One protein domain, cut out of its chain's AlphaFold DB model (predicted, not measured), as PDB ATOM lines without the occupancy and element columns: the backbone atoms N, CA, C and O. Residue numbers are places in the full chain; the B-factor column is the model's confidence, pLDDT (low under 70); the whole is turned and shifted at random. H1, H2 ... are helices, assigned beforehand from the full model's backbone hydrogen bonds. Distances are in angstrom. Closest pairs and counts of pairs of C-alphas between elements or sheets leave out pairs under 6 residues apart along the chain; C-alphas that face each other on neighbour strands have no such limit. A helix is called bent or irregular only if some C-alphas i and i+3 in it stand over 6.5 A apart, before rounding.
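Overview. This is residues 149 to 212 of the 333 residues of an uncharacterized protein of Pseudogymnoascus sp. VKM F-4518 (FW-2643) (UniProt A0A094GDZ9). This is a lopsided helical hairpin: a short helix, H1, lies side by side with the first part of a much longer helix, H2, and a loop of residues 162 to 172 joins them at one end. Beyond the hairpin, residues 188 to 212 of H2 stick out as a long arm, which makes most of the length. The printed part has 64 residues, with two named helices, H1 then H2, and no named strand, and its class is all helix. It is extended, with a radius of gyration of the C-alphas of 19.6 A and spans of 63 by 16 by 15 A.

Along the chain. The printed part begins at Val 149, and H1 follows with residues 150 to 161, from C-alpha 150 at (-60.291, 457.452, -41.278) to C-alpha 161, 16.5 A away. H2 holds residues 173 to 212 and measures 58.1 A from C-alpha 173 at (-74.836, 470.106, -40.120) to C-alpha 212 at (-22.259, 449.189, -53.435). H2 has a kink of 29 degrees near residue 206. It is only just irregular: C-alphas 204 and 207 are 6.54 A apart.

Arrangement. H1 and H2 form a helical hairpin and run opposite ways at a shallow tilt of 17 degrees. They touch, with 13 pairs of C-alphas within 8 A, and H2 does so with residues 176 to 187 alone. Their closest C-alphas, those of Arg 157 and Val 176, are 5.7 A apart. In H1 every O i to N i+4 pair is within hydrogen-bond range; in H2 31 of 36 are.

Size, cuts and confidence. The C-alphas of Gly 169 and Glu 212, the two farthest apart, are 64.1 A from each other. Without residues 188 to 212, which stand free, the body spans 27 by 15 by 13 A. The link from H1 to H2, 11 residues, is long, and the printed part has no cut. The mean pLDDT of the printed part is 72.3; it is under 70 at residues 165, 191 and 194 to 212.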
ATOM      1  N   VAL A 149     -57.726 455.307 -38.645       72.00
ATOM      2  CA  VAL A 149     -58.001 456.707 -38.261       72.00
ATOM      3  C   VAL A 149     -59.130 457.325 -39.096       72.00
ATOM      4  O   VAL A 149     -59.857 458.184 -38.612       72.00
ATOM      5  N   ILE A 150     -59.293 456.897 -40.351       77.62
ATOM      6  CA  ILE A 150     -60.291 457.452 -41.278       77.62
ATOM      7  C   ILE A 150     -61.634 456.727 -41.146       77.62
ATOM      8  O   ILE A 150     -62.671 457.385 -41.099       77.62
ATOM      9  N   THR A 151     -61.635 455.395 -41.054       81.38
ATOM     10  CA  THR A 151     -62.879 454.616 -41.005       81.38
ATOM     11  C   THR A 151     -63.787 454.903 -39.803       81.38
ATOM     12  O   THR A 151     -64.992 454.969 -40.043       81.38
ATOM     13  N   PRO A 152     -63.314 455.151 -38.556       85.50
ATOM     14  CA  PRO A 152     -64.223 455.557 -37.482       85.50
ATOM     15  C   PRO A 152     -64.869 456.923 -37.751       85.50
ATOM     16  O   PRO A 152     -66.068 457.060 -37.547       85.50
ATOM     17  N   LEU A 153     -64.126 457.900 -38.288       83.31
ATOM     18  CA  LEU A 153     -64.665 459.227 -38.623       83.31
ATOM     19  C   LEU A 153     -65.689 459.160 -39.768       83.31
ATOM     20  O   LEU A 153     -66.684 459.883 -39.770       83.31
ATOM     21  N   GLU A 154     -65.458 458.292 -40.755       85.81
ATOM     22  CA  GLU A 154     -66.407 458.053 -41.847       85.81
ATOM     23  C   GLU A 154     -67.672 457.337 -41.355       85.81
ATOM     24  O   GLU A 154     -68.768 457.698 -41.783       85.81
ATOM     25  N   GLN A 155     -67.540 456.396 -40.414       86.50
ATOM     26  CA  GLN A 155     -68.659 455.709 -39.767       86.50
ATOM     27  C   GLN A 155     -69.478 456.649 -38.867       86.50
ATOM     28  O   GLN A 155     -70.700 456.668 -38.980       86.50
ATOM     29  N   GLU A 156     -68.828 457.469 -38.038       86.12
ATOM     30  CA  GLU A 156     -69.450 458.497 -37.185       86.12
ATOM     31  C   GLU A 156     -70.250 459.501 -38.029       86.12
ATOM     32  O   GLU A 156     -71.435 459.742 -37.786       86.12
ATOM     33  N   ARG A 157     -69.642 460.018 -39.107       86.88
ATOM     34  CA  ARG A 157     -70.303 460.925 -40.056       86.88
ATOM     35  C   ARG A 157     -71.516 460.273 -40.725       86.88
ATOM     36  O   ARG A 157     -72.505 460.954 -40.983       86.88
ATOM     37  N   GLU A 158     -71.455 458.982 -41.044       86.44
ATOM     38  CA  GLU A 158     -72.560 458.281 -41.705       86.44
ATOM     39  C   GLU A 158     -73.686 457.894 -40.729       86.44
ATOM     40  O   GLU A 158     -74.860 457.986 -41.088       86.44
ATOM     41  N   GLN A 159     -73.355 457.588 -39.469       87.00
ATOM     42  CA  GLN A 159     -74.322 457.440 -38.373       87.00
ATOM     43  C   GLN A 159     -75.079 458.747 -38.112       87.00
ATOM     44  O   GLN A 159     -76.309 458.735 -38.079       87.00
ATOM     45  N   LEU A 160     -74.370 459.878 -38.014       84.94
ATOM     46  CA  LEU A 160     -74.979 461.206 -37.857       84.94
ATOM     47  C   LEU A 160     -75.862 461.595 -39.047       84.94
ATOM     48  O   LEU A 160     -76.876 462.259 -38.862       84.94
ATOM     49  N   LYS A 161     -75.504 461.167 -40.265       84.00
ATOM     50  CA  LYS A 161     -76.340 461.360 -41.459       84.00
ATOM     51  C   LYS A 161     -77.595 460.493 -41.461       84.00
ATOM     52  O   LYS A 161     -78.563 460.906 -42.085       84.00
ATOM     53  N   SER A 162     -77.571 459.304 -40.853       80.81
ATOM     54  CA  SER A 162     -78.699 458.352 -40.776       80.81
ATOM     55  C   SER A 162     -79.401 458.039 -42.116       80.81
ATOM     56  O   SER A 162     -80.585 457.713 -42.152       80.81
ATOM     57  N   GLY A 163     -78.679 458.137 -43.241       75.69
ATOM     58  CA  GLY A 163     -79.233 458.020 -44.602       75.69
ATOM     59  C   GLY A 163     -79.894 459.296 -45.156       75.69
ATOM     60  O   GLY A 163     -80.264 459.340 -46.328       75.69
ATOM     61  N   THR A 164     -79.994 460.360 -44.360       78.69
ATOM     62  CA  THR A 164     -80.540 461.666 -44.753       78.69
ATOM     63  C   THR A 164     -79.651 462.354 -45.790       78.69
ATOM     64  O   THR A 164     -78.495 462.695 -45.534       78.69
ATOM     65  N   TYR A 165     -80.206 462.592 -46.982       64.75
ATOM     66  CA  TYR A 165     -79.479 463.204 -48.102       64.75
ATOM     67  C   TYR A 165     -79.288 464.727 -47.956       64.75
ATOM     68  O   TYR A 165     -78.294 465.273 -48.433       64.75
ATOM     69  N   ARG A 166     -80.215 465.431 -47.288       74.88
ATOM     70  CA  ARG A 166     -80.197 466.897 -47.149       74.88
ATOM     71  C   ARG A 166     -79.997 467.314 -45.692       74.88
ATOM     72  O   ARG A 166     -80.902 467.190 -44.882       74.88
ATOM     73  N   ILE A 167     -78.805 467.830 -45.398       78.56
ATOM     74  CA  ILE A 167     -78.344 468.160 -44.036       78.56
ATOM     75  C   ILE A 167     -78.445 469.674 -43.750       78.56
ATOM     76  O   ILE A 167     -78.412 470.099 -42.600       78.56
ATOM     77  N   GLN A 168     -78.587 470.501 -44.791       77.75
ATOM     78  CA  GLN A 168     -78.599 471.965 -44.685       77.75
ATOM     79  C   GLN A 168     -79.696 472.485 -43.746       77.75
ATOM     80  O   GLN A 168     -80.869 472.170 -43.938       77.75
ATOM     81  N   GLY A 169     -79.310 473.307 -42.768       81.62
ATOM     82  CA  GLY A 169     -80.219 473.894 -41.778       81.62
ATOM     83  C   GLY A 169     -80.585 472.973 -40.606       81.62
ATOM     84  O   GLY A 169     -81.449 473.327 -39.809       81.62
ATOM     85  N   THR A 170     -79.944 471.806 -40.479       82.69
ATOM     86  CA  THR A 170     -80.142 470.887 -39.343       82.69
ATOM     87  C   THR A 170     -79.064 471.071 -38.270       82.69
ATOM     88  O   THR A 170     -77.941 471.482 -38.560       82.69
ATOM     89  N   SER A 171     -79.369 470.715 -37.018       81.56
ATOM     90  CA  SER A 171     -78.418 470.794 -35.894       81.56
ATOM     91  C   SER A 171     -77.155 469.943 -36.091       81.56
ATOM     92  O   SER A 171     -76.085 470.313 -35.616       81.56
ATOM     93  N   ILE A 172     -77.256 468.838 -36.838       84.56
ATOM     94  CA  ILE A 172     -76.130 467.953 -37.176       84.56
ATOM     95  C   ILE A 172     -75.217 468.512 -38.283       84.56
ATOM     96  O   ILE A 172     -74.138 467.967 -38.515       84.56
ATOM     97  N   GLU A 173     -75.600 469.594 -38.975       87.69
ATOM     98  CA  GLU A 173     -74.836 470.106 -40.120       87.69
ATOM     99  C   GLU A 173     -73.425 470.564 -39.734       87.69
ATOM    100  O   GLU A 173     -72.459 470.238 -40.428       87.69
ATOM    101  N   ALA A 174     -73.292 471.298 -38.626       87.00
ATOM    102  CA  ALA A 174     -71.998 471.780 -38.146       87.00
ATOM    103  C   ALA A 174     -71.033 470.617 -37.859       87.00
ATOM    104  O   ALA A 174     -69.850 470.688 -38.195       87.00
ATOM    105  N   GLU A 175     -71.558 469.519 -37.318       86.44
ATOM    106  CA  GLU A 175     -70.778 468.350 -36.933       86.44
ATOM    107  C   GLU A 175     -70.394 467.483 -38.143       86.44
ATOM    108  O   GLU A 175     -69.232 467.109 -38.303       86.44
ATOM    109  N   VAL A 176     -71.311 467.274 -39.096       86.56
ATOM    110  CA  VAL A 176     -70.978 466.617 -40.374       86.56
ATOM    111  C   VAL A 176     -69.944 467.431 -41.166       86.56
ATOM    112  O   VAL A 176     -69.044 466.844 -41.780       86.56
ATOM    113  N   ARG A 177     -70.001 468.771 -41.122       86.94
ATOM    114  CA  ARG A 177     -68.956 469.650 -41.684       86.94
ATOM    115  C   ARG A 177     -67.617 469.471 -40.946       86.94
ATOM    116  O   ARG A 177     -66.600 469.288 -41.618       86.94
ATOM    117  N   ARG A 178     -67.606 469.448 -39.604       91.00
ATOM    118  CA  ARG A 178     -66.404 469.217 -38.768       91.00
ATOM    119  C   ARG A 178     -65.725 467.890 -39.113       91.00
ATOM    120  O   ARG A 178     -64.529 467.873 -39.412       91.00
ATOM    121  N   LEU A 179     -66.484 466.796 -39.137       87.75
ATOM    122  CA  LEU A 179     -65.983 465.459 -39.470       87.75
ATOM    123  C   LEU A 179     -65.472 465.380 -40.910       87.75
ATOM    124  O   LEU A 179     -64.408 464.818 -41.156       87.75
ATOM    125  N   THR A 180     -66.167 466.002 -41.866       88.06
ATOM    126  CA  THR A 180     -65.720 466.043 -43.269       88.06
ATOM    127  C   THR A 180     -64.387 466.787 -43.420       88.06
ATOM    128  O   THR A 180     -63.493 466.303 -44.118       88.06
ATOM    129  N   ALA A 181     -64.199 467.907 -42.713       87.75
ATOM    130  CA  ALA A 181     -62.925 468.625 -42.677       87.75
ATOM    131  C   ALA A 181     -61.808 467.800 -42.003       87.75
ATOM    132  O   ALA A 181     -60.689 467.743 -42.520       87.75
ATOM    133  N   ALA A 182     -62.109 467.098 -40.905       86.75
ATOM    134  CA  ALA A 182     -61.164 466.206 -40.233       86.75
ATOM    135  C   ALA A 182     -60.713 465.048 -41.146       86.75
ATOM    136  O   ALA A 182     -59.512 464.828 -41.310       86.75
ATOM    137  N   ILE A 183     -61.651 464.374 -41.820       83.81
ATOM    138  CA  ILE A 183     -61.369 463.321 -42.811       83.81
ATOM    139  C   ILE A 183     -60.500 463.872 -43.953       83.81
ATOM    140  O   ILE A 183     -59.504 463.247 -44.323       83.81
ATOM    141  N   GLY A 184     -60.822 465.055 -44.488       80.06
ATOM    142  CA  GLY A 184     -60.034 465.718 -45.535       80.06
ATOM    143  C   GLY A 184     -58.599 466.046 -45.102       80.06
ATOM    144  O   GLY A 184     -57.652 465.809 -45.860       80.06
ATOM    145  N   SER A 185     -58.427 466.514 -43.863       81.81
ATOM    146  CA  SER A 185     -57.121 466.785 -43.251       81.81
ATOM    147  C   SER A 185     -56.297 465.504 -43.078       81.81
ATOM    148  O   SER A 185     -55.171 465.429 -43.573       81.81
ATOM    149  N   VAL A 186     -56.868 464.444 -42.490       81.56
ATOM    150  CA  VAL A 186     -56.184 463.149 -42.297       81.56
ATOM    151  C   VAL A 186     -55.814 462.501 -43.637       81.56
ATOM    152  O   VAL A 186     -54.680 462.046 -43.806       81.56
ATOM    153  N   ARG A 187     -56.720 462.517 -44.629       80.06
ATOM    154  CA  ARG A 187     -56.444 462.051 -46.005       80.06
ATOM    155  C   ARG A 187     -55.287 462.826 -46.649       80.06
ATOM    156  O   ARG A 187     -54.452 462.221 -47.318       80.06
ATOM    157  N   THR A 188     -55.215 464.140 -46.436       77.38
ATOM    158  CA  THR A 188     -54.142 464.992 -46.979       77.38
ATOM    159  C   THR A 188     -52.814 464.756 -46.268       77.38
ATOM    160  O   THR A 188     -51.812 464.519 -46.936       77.38
ATOM    161  N   ARG A 189     -52.801 464.699 -44.931       72.56
ATOM    162  CA  ARG A 189     -51.599 464.372 -44.151       72.56
ATOM    163  C   ARG A 189     -51.024 463.009 -44.550       72.56
ATOM    164  O   ARG A 189     -49.817 462.911 -44.734       72.56
ATOM    165  N   ARG A 190     -51.870 461.989 -44.758       71.44
ATOM    166  CA  ARG A 190     -51.423 460.665 -45.231       71.44
ATOM    167  C   ARG A 190     -50.815 460.720 -46.636       71.44
ATOM    168  O   ARG A 190     -49.758 460.139 -46.835       71.44
ATOM    169  N   ARG A 191     -51.442 461.427 -47.589       67.19
ATOM    170  CA  ARG A 191     -50.866 461.629 -48.935       67.19
ATOM    171  C   ARG A 191     -49.504 462.315 -48.876       67.19
ATOM    172  O   ARG A 191     -48.597 461.893 -49.581       67.19
ATOM    173  N   ASN A 192     -49.349 463.328 -48.027       70.25
ATOM    174  CA  ASN A 192     -48.086 464.050 -47.888       70.25
ATOM    175  C   ASN A 192     -46.991 463.175 -47.256       70.25
ATOM    176  O   ASN A 192     -45.862 463.225 -47.727       70.25
ATOM    177  N   ILE A 193     -47.324 462.350 -46.253       73.25
ATOM    178  CA  ILE A 193     -46.390 461.381 -45.652       73.25
ATOM    179  C   ILE A 193     -45.929 460.362 -46.701       73.25
ATOM    180  O   ILE A 193     -44.737 460.299 -46.967       73.25
ATOM    181  N   ILE A 194     -46.853 459.673 -47.384       66.12
ATOM    182  CA  ILE A 194     -46.513 458.677 -48.421       66.12
ATOM    183  C   ILE A 194     -45.703 459.316 -49.561       66.12
ATOM    184  O   ILE A 194     -44.731 458.745 -50.043       66.12
ATOM    185  N   SER A 195     -46.068 460.532 -49.982       53.44
ATOM    186  CA  SER A 195     -45.330 461.276 -51.008       53.44
ATOM    187  C   SER A 195     -43.932 461.702 -50.549       53.44
ATOM    188  O   SER A 195     -43.069 461.907 -51.402       53.44
ATOM    189  N   GLN A 196     -43.696 461.853 -49.243       56.44
ATOM    190  CA  GLN A 196     -42.373 462.141 -48.703       56.44
ATOM    191  C   GLN A 196     -41.556 460.863 -48.511       56.44
ATOM    192  O   GLN A 196     -40.424 460.833 -48.966       56.44
ATOM    193  N   GLU A 197     -42.136 459.800 -47.949       61.53
ATOM    194  CA  GLU A 197     -41.513 458.472 -47.834       61.53
ATOM    195  C   GLU A 197     -41.045 457.965 -49.208       61.53
ATOM    196  O   GLU A 197     -39.888 457.580 -49.355       61.53
ATOM    197  N   TYR A 198     -41.887 458.085 -50.242       58.22
ATOM    198  CA  TYR A 198     -41.520 457.731 -51.616       58.22
ATOM    199  C   TYR A 198     -40.373 458.589 -52.174       58.22
ATOM    200  O   TYR A 198     -39.477 458.048 -52.815       58.22
ATOM    201  N   ARG A 199     -40.353 459.912 -51.929       51.53
ATOM    202  CA  ARG A 199     -39.216 460.764 -52.339       51.53
ATOM    203  C   ARG A 199     -37.939 460.365 -51.609       51.53
ATOM    204  O   ARG A 199     -36.906 460.198 -52.245       51.53
ATOM    205  N   ASP A 200     -38.018 460.228 -50.292       53.66
ATOM    206  CA  ASP A 200     -36.900 459.868 -49.429       53.66
ATOM    207  C   ASP A 200     -36.296 458.514 -49.824       53.66
ATOM    208  O   ASP A 200     -35.077 458.384 -49.830       53.66
ATOM    209  N   GLU A 201     -37.110 457.523 -50.192       54.44
ATOM    210  CA  GLU A 201     -36.631 456.227 -50.683       54.44
ATOM    211  C   GLU A 201     -36.062 456.319 -52.111       54.44
ATOM    212  O   GLU A 201     -34.932 455.887 -52.348       54.44
ATOM    213  N   TYR A 202     -36.780 456.961 -53.040       48.69
ATOM    214  CA  TYR A 202     -36.354 457.154 -54.435       48.69
ATOM    215  C   TYR A 202     -35.011 457.894 -54.551       48.69
ATOM    216  O   TYR A 202     -34.166 457.527 -55.370       48.69
ATOM    217  N   PHE A 203     -34.783 458.914 -53.715       47.38
ATOM    218  CA  PHE A 203     -33.521 459.659 -53.679       47.38
ATOM    219  C   PHE A 203     -32.416 458.976 -52.860       47.38
ATOM    220  O   PHE A 203     -31.247 459.262 -53.111       47.38
ATOM    221  N   ARG A 204     -32.736 458.071 -51.920       47.44
ATOM    222  CA  ARG A 204     -31.715 457.284 -51.197       47.44
ATOM    223  C   ARG A 204     -31.179 456.108 -52.007       47.44
ATOM    224  O   ARG A 204     -29.984 455.868 -51.937       47.44
ATOM    225  N   ARG A 205     -32.024 455.394 -52.760       47.72
ATOM    226  CA  ARG A 205     -31.609 454.175 -53.487       47.72
ATOM    227  C   ARG A 205     -30.758 454.456 -54.724       47.72
ATOM    228  O   ARG A 205     -29.743 453.797 -54.931       47.72
ATOM    229  N   ARG A 206     -31.130 455.476 -55.512       46.22
ATOM    230  CA  ARG A 206     -30.470 455.805 -56.793       46.22
ATOM    231  C   ARG A 206     -28.946 456.036 -56.726       46.22
ATOM    232  O   ARG A 206     -28.314 455.761 -57.737       46.22
ATOM    233  N   PRO A 207     -28.337 456.539 -55.630       43.16
ATOM    234  CA  PRO A 207     -26.880 456.688 -55.553       43.16
ATOM    235  C   PRO A 207     -26.133 455.545 -54.847       43.16
ATOM    236  O   PRO A 207     -24.926 455.443 -55.033       43.16
ATOM    237  N   THR A 208     -26.777 454.729 -54.002       41.44
ATOM    238  CA  THR A 208     -26.068 453.703 -53.209       41.44
ATOM    239  C   THR A 208     -26.002 452.355 -53.907       41.44
ATOM    240  O   THR A 208     -24.948 451.729 -53.891       41.44
ATOM    241  N   GLU A 209     -27.080 451.919 -54.562       44.91
ATOM    242  CA  GLU A 209     -27.152 450.578 -55.165       44.91
ATOM    243  C   GLU A 209     -26.121 450.424 -56.314       44.91
ATOM    244  O   GLU A 209     -25.410 449.419 -56.372       44.91
ATOM    245  N   ASP A 210     -25.906 451.476 -57.120       46.66
ATOM    246  CA  ASP A 210     -24.838 451.546 -58.137       46.66
ATOM    247  C   ASP A 210     -23.411 451.571 -57.546       46.66
ATOM    248  O   ASP A 210     -22.472 451.085 -58.180       46.66
ATOM    249  N   ILE A 211     -23.204 452.134 -56.348       45.72
ATOM    250  CA  ILE A 211     -21.870 452.263 -55.725       45.72
ATOM    251  C   ILE A 211     -21.503 451.004 -54.925       45.72
ATOM    252  O   ILE A 211     -20.346 450.577 -54.922       45.72
ATOM    253  N   GLU A 212     -22.472 450.378 -54.263       46.25
ATOM    254  CA  GLU A 212     -22.259 449.189 -53.435       46.25
ATOM    255  C   GLU A 212     -22.121 447.924 -54.297       46.25
ATOM    256  O   GLU A 212     -21.219 447.121 -54.045       46.25
TER     257      GLU A 212